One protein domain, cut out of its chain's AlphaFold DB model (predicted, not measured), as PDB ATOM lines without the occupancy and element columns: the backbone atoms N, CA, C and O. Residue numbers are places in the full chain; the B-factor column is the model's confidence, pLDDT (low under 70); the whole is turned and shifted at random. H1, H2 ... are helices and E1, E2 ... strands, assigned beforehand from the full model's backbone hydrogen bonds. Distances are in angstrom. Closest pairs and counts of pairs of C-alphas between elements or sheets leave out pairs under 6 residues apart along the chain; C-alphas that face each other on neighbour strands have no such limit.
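What this domain is: This is residues 894 to 957 of the 959 residues of the protein "Hypothetical protein" of Symbiodinium natans (UniProt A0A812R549). There is little regular structure: a small sheet of three short strands, E2, E1 and E3, is grazed by two short helices, H1 and H2, and in the long loop between E2 and E3 residues 916 to 921 stick out. The printed part has 64 residues, ordered E1, E2, E3, H1, H2, with 19 in named elements, class mixed. The sheet's order is E2 - E1 - E3, antiparallel. It is compact, with a radius of gyration of the C-alphas of 11.1 A and spans of 32 by 25 by 16 A.

Where its parts are: E1, residues 894 to 896, measures 6.9 A from C-alpha 894 at (-11.966, -24.482, 40.273). E2 is residues 903 to 905, 6.4 A; E3, 929 to 931, 6.6 A; H1, 934 to 939, 8.7 A. H2, 946 to 949, 5.1 A, ends at C-alpha 949 (-2.274, -29.727, 40.928).

How they stand to each other: E1 and E3 are antiparallel at 163 degrees, with N 894 and O 931 2.8 A apart, within hydrogen-bond range. E1 and E2, a hairpin, have N 895 and O 903 at 2.8 A, also within range. H1 only grazes the sheet; its closest C-alphas to E3 are Ala 937 and Val 931, 6.3 A. H2 only grazes it too; Cys 948 and Leu 904 of E2 have the closest C-alphas, 5.9 A. In H1 every O i to N i+4 pair is within range; H2 is too short for one, and its one O i to N i+3 pair is within range.

The domain as a whole: The printed part has no cut; the E2 to E3 link is long, 23 residues. The pLDDT is under 70 in 16 residues, among them 916 to 927.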
ATOM      1  N   PHE A 894     -11.922 -23.334  39.382       88.62
ATOM      2  CA  PHE A 894     -11.966 -24.482  40.273       88.62
ATOM      3  C   PHE A 894     -13.394 -25.028  40.279       88.62
ATOM      4  O   PHE A 894     -14.320 -24.332  40.680       88.62
ATOM      5  N   ILE A 895     -13.576 -26.279  39.855       87.56
ATOM      6  CA  ILE A 895     -14.888 -26.934  39.814       87.56
ATOM      7  C   ILE A 895     -14.962 -28.096  40.794       87.56
ATOM      8  O   ILE A 895     -14.053 -28.930  40.886       87.56
ATOM      9  N   PHE A 896     -16.076 -28.176  41.510       84.31
ATOM     10  CA  PHE A 896     -16.408 -29.305  42.368       84.31
ATOM     11  C   PHE A 896     -17.918 -29.503  42.462       84.31
ATOM     12  O   PHE A 896     -18.702 -28.586  42.260       84.31
ATOM     13  N   THR A 897     -18.332 -30.718  42.793       80.88
ATOM     14  CA  THR A 897     -19.712 -31.036  43.177       80.88
ATOM     15  C   THR A 897     -19.766 -31.310  44.675       80.88
ATOM     16  O   THR A 897     -18.729 -31.423  45.338       80.88
ATOM     17  N   ASP A 898     -20.965 -31.534  45.214       67.31
ATOM     18  CA  ASP A 898     -21.142 -31.869  46.630       67.31
ATOM     19  C   ASP A 898     -20.344 -33.096  47.108       67.31
ATOM     20  O   ASP A 898     -20.071 -33.233  48.305       67.31
ATOM     21  N   ARG A 899     -19.904 -33.967  46.191       68.88
ATOM     22  CA  ARG A 899     -19.167 -35.202  46.499       68.88
ATOM     23  C   ARG A 899     -17.749 -35.256  45.922       68.88
ATOM     24  O   ARG A 899     -17.016 -36.181  46.261       68.88
ATOM     25  N   SER A 900     -17.339 -34.311  45.070       76.88
ATOM     26  CA  SER A 900     -16.019 -34.361  44.430       76.88
ATOM     27  C   SER A 900     -14.921 -33.657  45.233       76.88
ATOM     28  O   SER A 900     -15.169 -32.870  46.151       76.88
ATOM     29  N   GLN A 901     -13.681 -33.935  44.824       86.56
ATOM     30  CA  GLN A 901     -12.518 -33.097  45.110       86.56
ATOM     31  C   GLN A 901     -12.621 -31.776  44.334       86.56
ATOM     32  O   GLN A 901     -13.387 -31.685  43.370       86.56
ATOM     33  N   ILE A 902     -11.822 -30.780  44.713       85.88
ATOM     34  CA  ILE A 902     -11.668 -29.551  43.927       85.88
ATOM     35  C   ILE A 902     -10.799 -29.867  42.709       85.88
ATOM     36  O   ILE A 902      -9.612 -30.189  42.833       85.88
ATOM     37  N   HIS A 903     -11.397 -29.814  41.523       90.81
ATOM     38  CA  HIS A 903     -10.716 -29.987  40.248       90.81
ATOM     39  C   HIS A 903     -10.425 -28.630  39.605       90.81
ATOM     40  O   HIS A 903     -11.073 -27.637  39.902       90.81
ATOM     41  N   LEU A 904      -9.445 -28.596  38.705       89.75
ATOM     42  CA  LEU A 904      -9.125 -27.414  37.910       89.75
ATOM     43  C   LEU A 904      -9.789 -27.569  36.544       89.75
ATOM     44  O   LEU A 904      -9.479 -28.537  35.848       89.75
ATOM     45  N   GLU A 905     -10.695 -26.670  36.173       88.12
ATOM     46  CA  GLU A 905     -11.344 -26.682  34.862       88.12
ATOM     47  C   GLU A 905     -10.419 -26.120  33.783       88.12
ATOM     48  O   GLU A 905      -9.757 -25.106  33.993       88.12
ATOM     49  N   VAL A 906     -10.424 -26.752  32.607       85.69
ATOM     50  CA  VAL A 906      -9.818 -26.205  31.387       85.69
ATOM     51  C   VAL A 906     -10.864 -25.504  30.515       85.69
ATOM     52  O   VAL A 906     -10.777 -24.295  30.317       85.69
ATOM     53  N   GLU A 907     -11.832 -26.262  29.990       78.00
ATOM     54  CA  GLU A 907     -12.917 -25.785  29.121       78.00
ATOM     55  C   GLU A 907     -14.152 -26.693  29.258       78.00
ATOM     56  O   GLU A 907     -14.006 -27.914  29.357       78.00
ATOM     57  N   GLN A 908     -15.357 -26.115  29.189       70.75
ATOM     58  CA  GLN A 908     -16.652 -26.817  29.107       70.75
ATOM     59  C   GLN A 908     -16.899 -27.868  30.214       70.75
ATOM     60  O   GLN A 908     -17.386 -28.973  29.945       70.75
ATOM     61  N   GLY A 909     -16.552 -27.547  31.460       69.12
ATOM     62  CA  GLY A 909     -16.708 -28.427  32.618       69.12
ATOM     63  C   GLY A 909     -15.718 -29.596  32.657       69.12
ATOM     64  O   GLY A 909     -15.967 -30.580  33.360       69.12
ATOM     65  N   VAL A 910     -14.626 -29.555  31.876       81.38
ATOM     66  CA  VAL A 910     -13.633 -30.642  31.793       81.38
ATOM     67  C   VAL A 910     -12.475 -30.423  32.782       81.38
ATOM     68  O   VAL A 910     -11.678 -29.495  32.603       81.38
ATOM     69  N   PRO A 911     -12.283 -31.325  33.769       86.88
ATOM     70  CA  PRO A 911     -11.121 -31.306  34.652       86.88
ATOM     71  C   PRO A 911      -9.787 -31.493  33.916       86.88
ATOM     72  O   PRO A 911      -9.631 -32.397  33.088       86.88
ATOM     73  N   LEU A 912      -8.760 -30.746  34.322       86.69
ATOM     74  CA  LEU A 912      -7.382 -30.842  33.826       86.69
ATOM     75  C   LEU A 912      -6.789 -32.260  33.950       86.69
ATOM     76  O   LEU A 912      -6.004 -32.696  33.101       86.69
ATOM     77  N   CYS A 913      -7.189 -33.020  34.975       85.19
ATOM     78  CA  CYS A 913      -6.793 -34.421  35.124       85.19
ATOM     79  C   CYS A 913      -7.354 -35.332  34.006       85.19
ATOM     80  O   CYS A 913      -6.690 -36.306  33.637       85.19
ATOM     81  N   LYS A 914      -8.497 -34.978  33.398       81.38
ATOM     82  CA  LYS A 914      -9.173 -35.731  32.324       81.38
ATOM     83  C   LYS A 914      -8.971 -35.169  30.909       81.38
ATOM     84  O   LYS A 914      -9.253 -35.877  29.953       81.38
ATOM     85  N   HIS A 915      -8.415 -33.964  30.744       74.19
ATOM     86  CA  HIS A 915      -8.299 -33.231  29.463       74.19
ATOM     87  C   HIS A 915      -7.695 -33.994  28.248       74.19
ATOM     88  O   HIS A 915      -7.871 -33.563  27.115       74.19
ATOM     89  N   ARG A 916      -6.987 -35.123  28.433       69.06
ATOM     90  CA  ARG A 916      -6.451 -35.960  27.328       69.06
ATOM     91  C   ARG A 916      -7.082 -37.356  27.210       69.06
ATOM     92  O   ARG A 916      -6.528 -38.211  26.525       69.06
ATOM     93  N   GLN A 917      -8.190 -37.617  27.895       64.88
ATOM     94  CA  GLN A 917      -8.944 -38.866  27.755       64.88
ATOM     95  C   GLN A 917      -9.910 -38.755  26.564       64.88
ATOM     96  O   GLN A 917     -10.424 -37.673  26.289       64.88
ATOM     97  N   GLY A 918     -10.123 -39.856  25.833       48.97
ATOM     98  CA  GLY A 918     -11.005 -39.875  24.658       48.97
ATOM     99  C   GLY A 918     -12.441 -39.452  24.994       48.97
ATOM    100  O   GLY A 918     -12.905 -39.671  26.113       48.97
ATOM    101  N   SER A 919     -13.142 -38.873  24.016       52.84
ATOM    102  CA  SER A 919     -14.390 -38.098  24.176       52.84
ATOM    103  C   SER A 919     -15.570 -38.808  24.859       52.84
ATOM    104  O   SER A 919     -16.515 -38.146  25.276       52.84
ATOM    105  N   ILE A 920     -15.524 -40.133  25.006       48.41
ATOM    106  CA  ILE A 920     -16.558 -40.934  25.684       48.41
ATOM    107  C   ILE A 920     -16.301 -41.015  27.208       48.41
ATOM    108  O   ILE A 920     -17.236 -41.151  27.992       48.41
ATOM    109  N   ALA A 921     -15.046 -40.865  27.657       42.75
ATOM    110  CA  ALA A 921     -14.650 -40.935  29.071       42.75
ATOM    111  C   ALA A 921     -14.627 -39.566  29.786       42.75
ATOM    112  O   ALA A 921     -14.574 -39.498  31.020       42.75
ATOM    113  N   SER A 922     -14.706 -38.460  29.040       47.28
ATOM    114  CA  SER A 922     -14.810 -37.094  29.571       47.28
ATOM    115  C   SER A 922     -16.227 -36.769  30.068       47.28
ATOM    116  O   SER A 922     -16.785 -35.723  29.735       47.28
ATOM    117  N   GLN A 923     -16.829 -37.668  30.856       52.19
ATOM    118  CA  GLN A 923     -18.114 -37.413  31.502       52.19
ATOM    119  C   GLN A 923     -17.996 -36.172  32.393       52.19
ATOM    120  O   GLN A 923     -17.195 -36.133  33.336       52.19
ATOM    121  N   ARG A 924     -18.784 -35.157  32.024       57.25
ATOM    122  CA  ARG A 924     -18.873 -33.847  32.673       57.25
ATOM    123  C   ARG A 924     -19.297 -34.033  34.127       57.25
ATOM    124  O   ARG A 924     -20.222 -34.801  34.398       57.25
ATOM    125  N   LEU A 925     -18.655 -33.313  35.044       62.78
ATOM    126  CA  LEU A 925     -19.224 -33.132  36.378       62.78
ATOM    127  C   LEU A 925     -20.558 -32.389  36.191       62.78
ATOM    128  O   LEU A 925     -20.590 -31.332  35.566       62.78
ATOM    129  N   LYS A 926     -21.661 -32.985  36.651       62.00
ATOM    130  CA  LYS A 926     -22.986 -32.349  36.658       62.00
ATOM    131  C   LYS A 926     -23.156 -31.579  37.962       62.00
ATOM    132  O   LYS A 926     -22.600 -32.001  38.974       62.00
ATOM    133  N   ASP A 927     -23.911 -30.486  37.912       67.25
ATOM    134  CA  ASP A 927     -24.233 -29.644  39.070       67.25
ATOM    135  C   ASP A 927     -22.965 -29.185  39.820       67.25
ATOM    136  O   ASP A 927     -22.798 -29.382  41.026       67.25
ATOM    137  N   VAL A 928     -22.018 -28.624  39.058       77.94
ATOM    138  CA  VAL A 928     -20.769 -28.073  39.597       77.94
ATOM    139  C   VAL A 928     -20.991 -26.714  40.241       77.94
ATOM    140  O   VAL A 928     -21.599 -25.818  39.662       77.94
ATOM    141  N   THR A 929     -20.416 -26.549  41.426       78.31
ATOM    142  CA  THR A 929     -20.005 -25.242  41.928       78.31
ATOM    143  C   THR A 929     -18.682 -24.895  41.252       78.31
ATOM    144  O   THR A 929     -17.703 -25.638  41.374       78.31
ATOM    145  N   GLU A 930     -18.679 -23.793  40.513       85.62
ATOM    146  CA  GLU A 930     -17.493 -23.180  39.922       85.62
ATOM    147  C   GLU A 930     -17.091 -21.981  40.787       85.62
ATOM    148  O   GLU A 930     -17.946 -21.187  41.175       85.62
ATOM    149  N   VAL A 931     -15.804 -21.877  41.118       83.06
ATOM    150  CA  VAL A 931     -15.221 -20.738  41.843       83.06
ATOM    151  C   VAL A 931     -13.923 -20.315  41.162       83.06
ATOM    152  O   VAL A 931     -13.179 -21.155  40.653       83.06
ATOM    153  N   GLU A 932     -13.635 -19.017  41.118       79.94
ATOM    154  CA  GLU A 932     -12.544 -18.487  40.284       79.94
ATOM    155  C   GLU A 932     -11.187 -18.456  41.008       79.94
ATOM    156  O   GLU A 932     -10.134 -18.523  40.367       79.94
ATOM    157  N   SER A 933     -11.187 -18.383  42.344       79.50
ATOM    158  CA  SER A 933      -9.977 -18.174  43.155       79.50
ATOM    159  C   SER A 933      -9.585 -19.384  44.014       79.50
ATOM    160  O   SER A 933     -10.427 -20.183  44.431       79.50
ATOM    161  N   VAL A 934      -8.283 -19.511  44.313       81.69
ATOM    162  CA  VAL A 934      -7.762 -20.549  45.227       81.69
ATOM    163  C   VAL A 934      -8.312 -20.327  46.634       81.69
ATOM    164  O   VAL A 934      -8.641 -21.283  47.327       81.69
ATOM    165  N   GLU A 935      -8.400 -19.068  47.045       81.94
ATOM    166  CA  GLU A 935      -8.803 -18.617  48.371       81.94
ATOM    167  C   GLU A 935     -10.278 -18.943  48.649       81.94
ATOM    168  O   GLU A 935     -10.617 -19.435  49.726       81.94
ATOM    169  N   GLU A 936     -11.147 -18.740  47.657       77.69
ATOM    170  CA  GLU A 936     -12.547 -19.163  47.700       77.69
ATOM    171  C   GLU A 936     -12.660 -20.689  47.687       77.69
ATOM    172  O   GLU A 936     -13.337 -21.255  48.544       77.69
ATOM    173  N   ALA A 937     -11.922 -21.373  46.803       75.88
ATOM    174  CA  ALA A 937     -11.882 -22.833  46.748       75.88
ATOM    175  C   ALA A 937     -11.433 -23.463  48.085       75.88
ATOM    176  O   ALA A 937     -12.026 -24.443  48.529       75.88
ATOM    177  N   GLN A 938     -10.447 -22.873  48.771       79.38
ATOM    178  CA  GLN A 938     -10.008 -23.262  50.121       79.38
ATOM    179  C   GLN A 938     -11.076 -23.037  51.207       79.38
ATOM    180  O   GLN A 938     -10.994 -23.656  52.270       79.38
ATOM    181  N   GLY A 939     -12.056 -22.158  50.976       73.62
ATOM    182  CA  GLY A 939     -13.183 -21.923  51.882       73.62
ATOM    183  C   GLY A 939     -14.177 -23.088  51.940       73.62
ATOM    184  O   GLY A 939     -14.872 -23.255  52.944       73.62
ATOM    185  N   TYR A 940     -14.209 -23.928  50.903       64.12
ATOM    186  CA  TYR A 940     -14.957 -25.180  50.890       64.12
ATOM    187  C   TYR A 940     -14.072 -26.289  51.471       64.12
ATOM    188  O   TYR A 940     -12.978 -26.536  50.974       64.12
ATOM    189  N   ASP A 941     -14.552 -26.977  52.516       70.75
ATOM    190  CA  ASP A 941     -13.831 -28.038  53.248       70.75
ATOM    191  C   ASP A 941     -13.675 -29.318  52.397       70.75
ATOM    192  O   ASP A 941     -14.319 -30.347  52.618       70.75
ATOM    193  N   ARG A 942     -12.877 -29.216  51.328       75.00
ATOM    194  CA  ARG A 942     -12.705 -30.212  50.267       75.00
ATOM    195  C   ARG A 942     -11.229 -30.322  49.875       75.00
ATOM    196  O   ARG A 942     -10.554 -29.311  49.696       75.00
ATOM    197  N   PRO A 943     -10.697 -31.539  49.674       84.38
ATOM    198  CA  PRO A 943      -9.334 -31.705  49.191       84.38
ATOM    199  C   PRO A 943      -9.223 -31.341  47.703       84.38
ATOM    200  O   PRO A 943     -10.094 -31.678  46.897       84.38
ATOM    201  N   PHE A 944      -8.107 -30.721  47.322       86.38
ATOM    202  CA  PHE A 944      -7.754 -30.474  45.923       86.38
ATOM    203  C   PHE A 944      -7.300 -31.761  45.221       86.38
ATOM    204  O   PHE A 944      -6.590 -32.594  45.792       86.38
ATOM    205  N   CYS A 945      -7.663 -31.903  43.948       87.62
ATOM    206  CA  CYS A 945      -7.267 -33.036  43.124       87.62
ATOM    207  C   CYS A 945      -5.760 -32.997  42.818       87.62
ATOM    208  O   CYS A 945      -5.283 -32.142  42.065       87.62
ATOM    209  N   LYS A 946      -5.009 -33.963  43.363       86.50
ATOM    210  CA  LYS A 946      -3.544 -34.059  43.206       86.50
ATOM    211  C   LYS A 946      -3.099 -34.092  41.740       86.50
ATOM    212  O   LYS A 946      -2.138 -33.417  41.386       86.50
ATOM    213  N   ASP A 947      -3.832 -34.802  40.885       85.88
ATOM    214  CA  ASP A 947      -3.545 -34.894  39.448       85.88
ATOM    215  C   ASP A 947      -3.767 -33.573  38.702       85.88
ATOM    216  O   ASP A 947      -3.082 -33.304  37.715       85.88
ATOM    217  N   CYS A 948      -4.716 -32.748  39.154       87.69
ATOM    218  CA  CYS A 948      -4.892 -31.394  38.637       87.69
ATOM    219  C   CYS A 948      -3.717 -30.511  39.082       87.69
ATOM    220  O   CYS A 948      -3.074 -29.890  38.240       87.69
ATOM    221  N   LEU A 949      -3.377 -30.521  40.377       89.44
ATOM    222  CA  LEU A 949      -2.274 -29.727  40.928       89.44
ATOM    223  C   LEU A 949      -0.919 -30.064  40.280       89.44
ATOM    224  O   LEU A 949      -0.207 -29.159  39.853       89.44
ATOM    225  N   GLN A 950      -0.582 -31.346  40.096       87.00
ATOM    226  CA  GLN A 950       0.659 -31.761  39.416       87.00
ATOM    227  C   GLN A 950       0.751 -31.315  37.945       87.00
ATOM    228  O   GLN A 950       1.838 -31.311  37.369       87.00
ATOM    229  N   ARG A 951      -0.374 -30.962  37.311       88.31
ATOM    230  CA  ARG A 951      -0.431 -30.501  35.913       88.31
ATOM    231  C   ARG A 951      -0.594 -28.986  35.788       88.31
ATOM    232  O   ARG A 951      -0.504 -28.479  34.673       88.31
ATOM    233  N   ALA A 952      -0.824 -28.278  36.893       90.31
ATOM    234  CA  ALA A 952      -1.106 -26.849  36.925       90.31
ATOM    235  C   ALA A 952       0.079 -26.016  37.435       90.31
ATOM    236  O   ALA A 952       0.946 -26.496  38.167       90.31
ATOM    237  N   ALA A 953       0.098 -24.743  37.041       91.06
ATOM    238  CA  ALA A 953       1.050 -23.757  37.540       91.06
ATOM    239  C   ALA A 953       0.767 -23.402  39.010       91.06
ATOM    240  O   ALA A 953      -0.380 -23.457  39.453       91.06
ATOM    241  N   ALA A 954       1.794 -22.968  39.742       90.62
ATOM    242  CA  ALA A 954       1.736 -22.691  41.180       90.62
ATOM    243  C   ALA A 954       0.677 -21.656  41.602       90.62
ATOM    244  O   ALA A 954       0.203 -21.701  42.732       90.62
ATOM    245  N   LYS A 955       0.238 -20.774  40.692       87.62
ATOM    246  CA  LYS A 955      -0.879 -19.845  40.939       87.62
ATOM    247  C   LYS A 955      -2.224 -20.531  41.234       87.62
ATOM    248  O   LYS A 955      -3.095 -19.888  41.796       87.62
ATOM    249  N   PHE A 956      -2.379 -21.812  40.882       88.12
ATOM    250  CA  PHE A 956      -3.571 -22.623  41.168       88.12
ATOM    251  C   PHE A 956      -3.404 -23.564  42.374       88.12
ATOM    252  O   PHE A 956      -4.261 -24.414  42.613       88.12
ATOM    253  N   HIS A 957      -2.281 -23.483  43.092       89.12
ATOM    254  CA  HIS A 957      -2.031 -24.314  44.270       89.12
ATOM    255  C   HIS A 957      -2.439 -23.569  45.543       89.12
ATOM    256  O   HIS A 957      -2.190 -22.365  45.622       89.12
TER     257      HIS A 957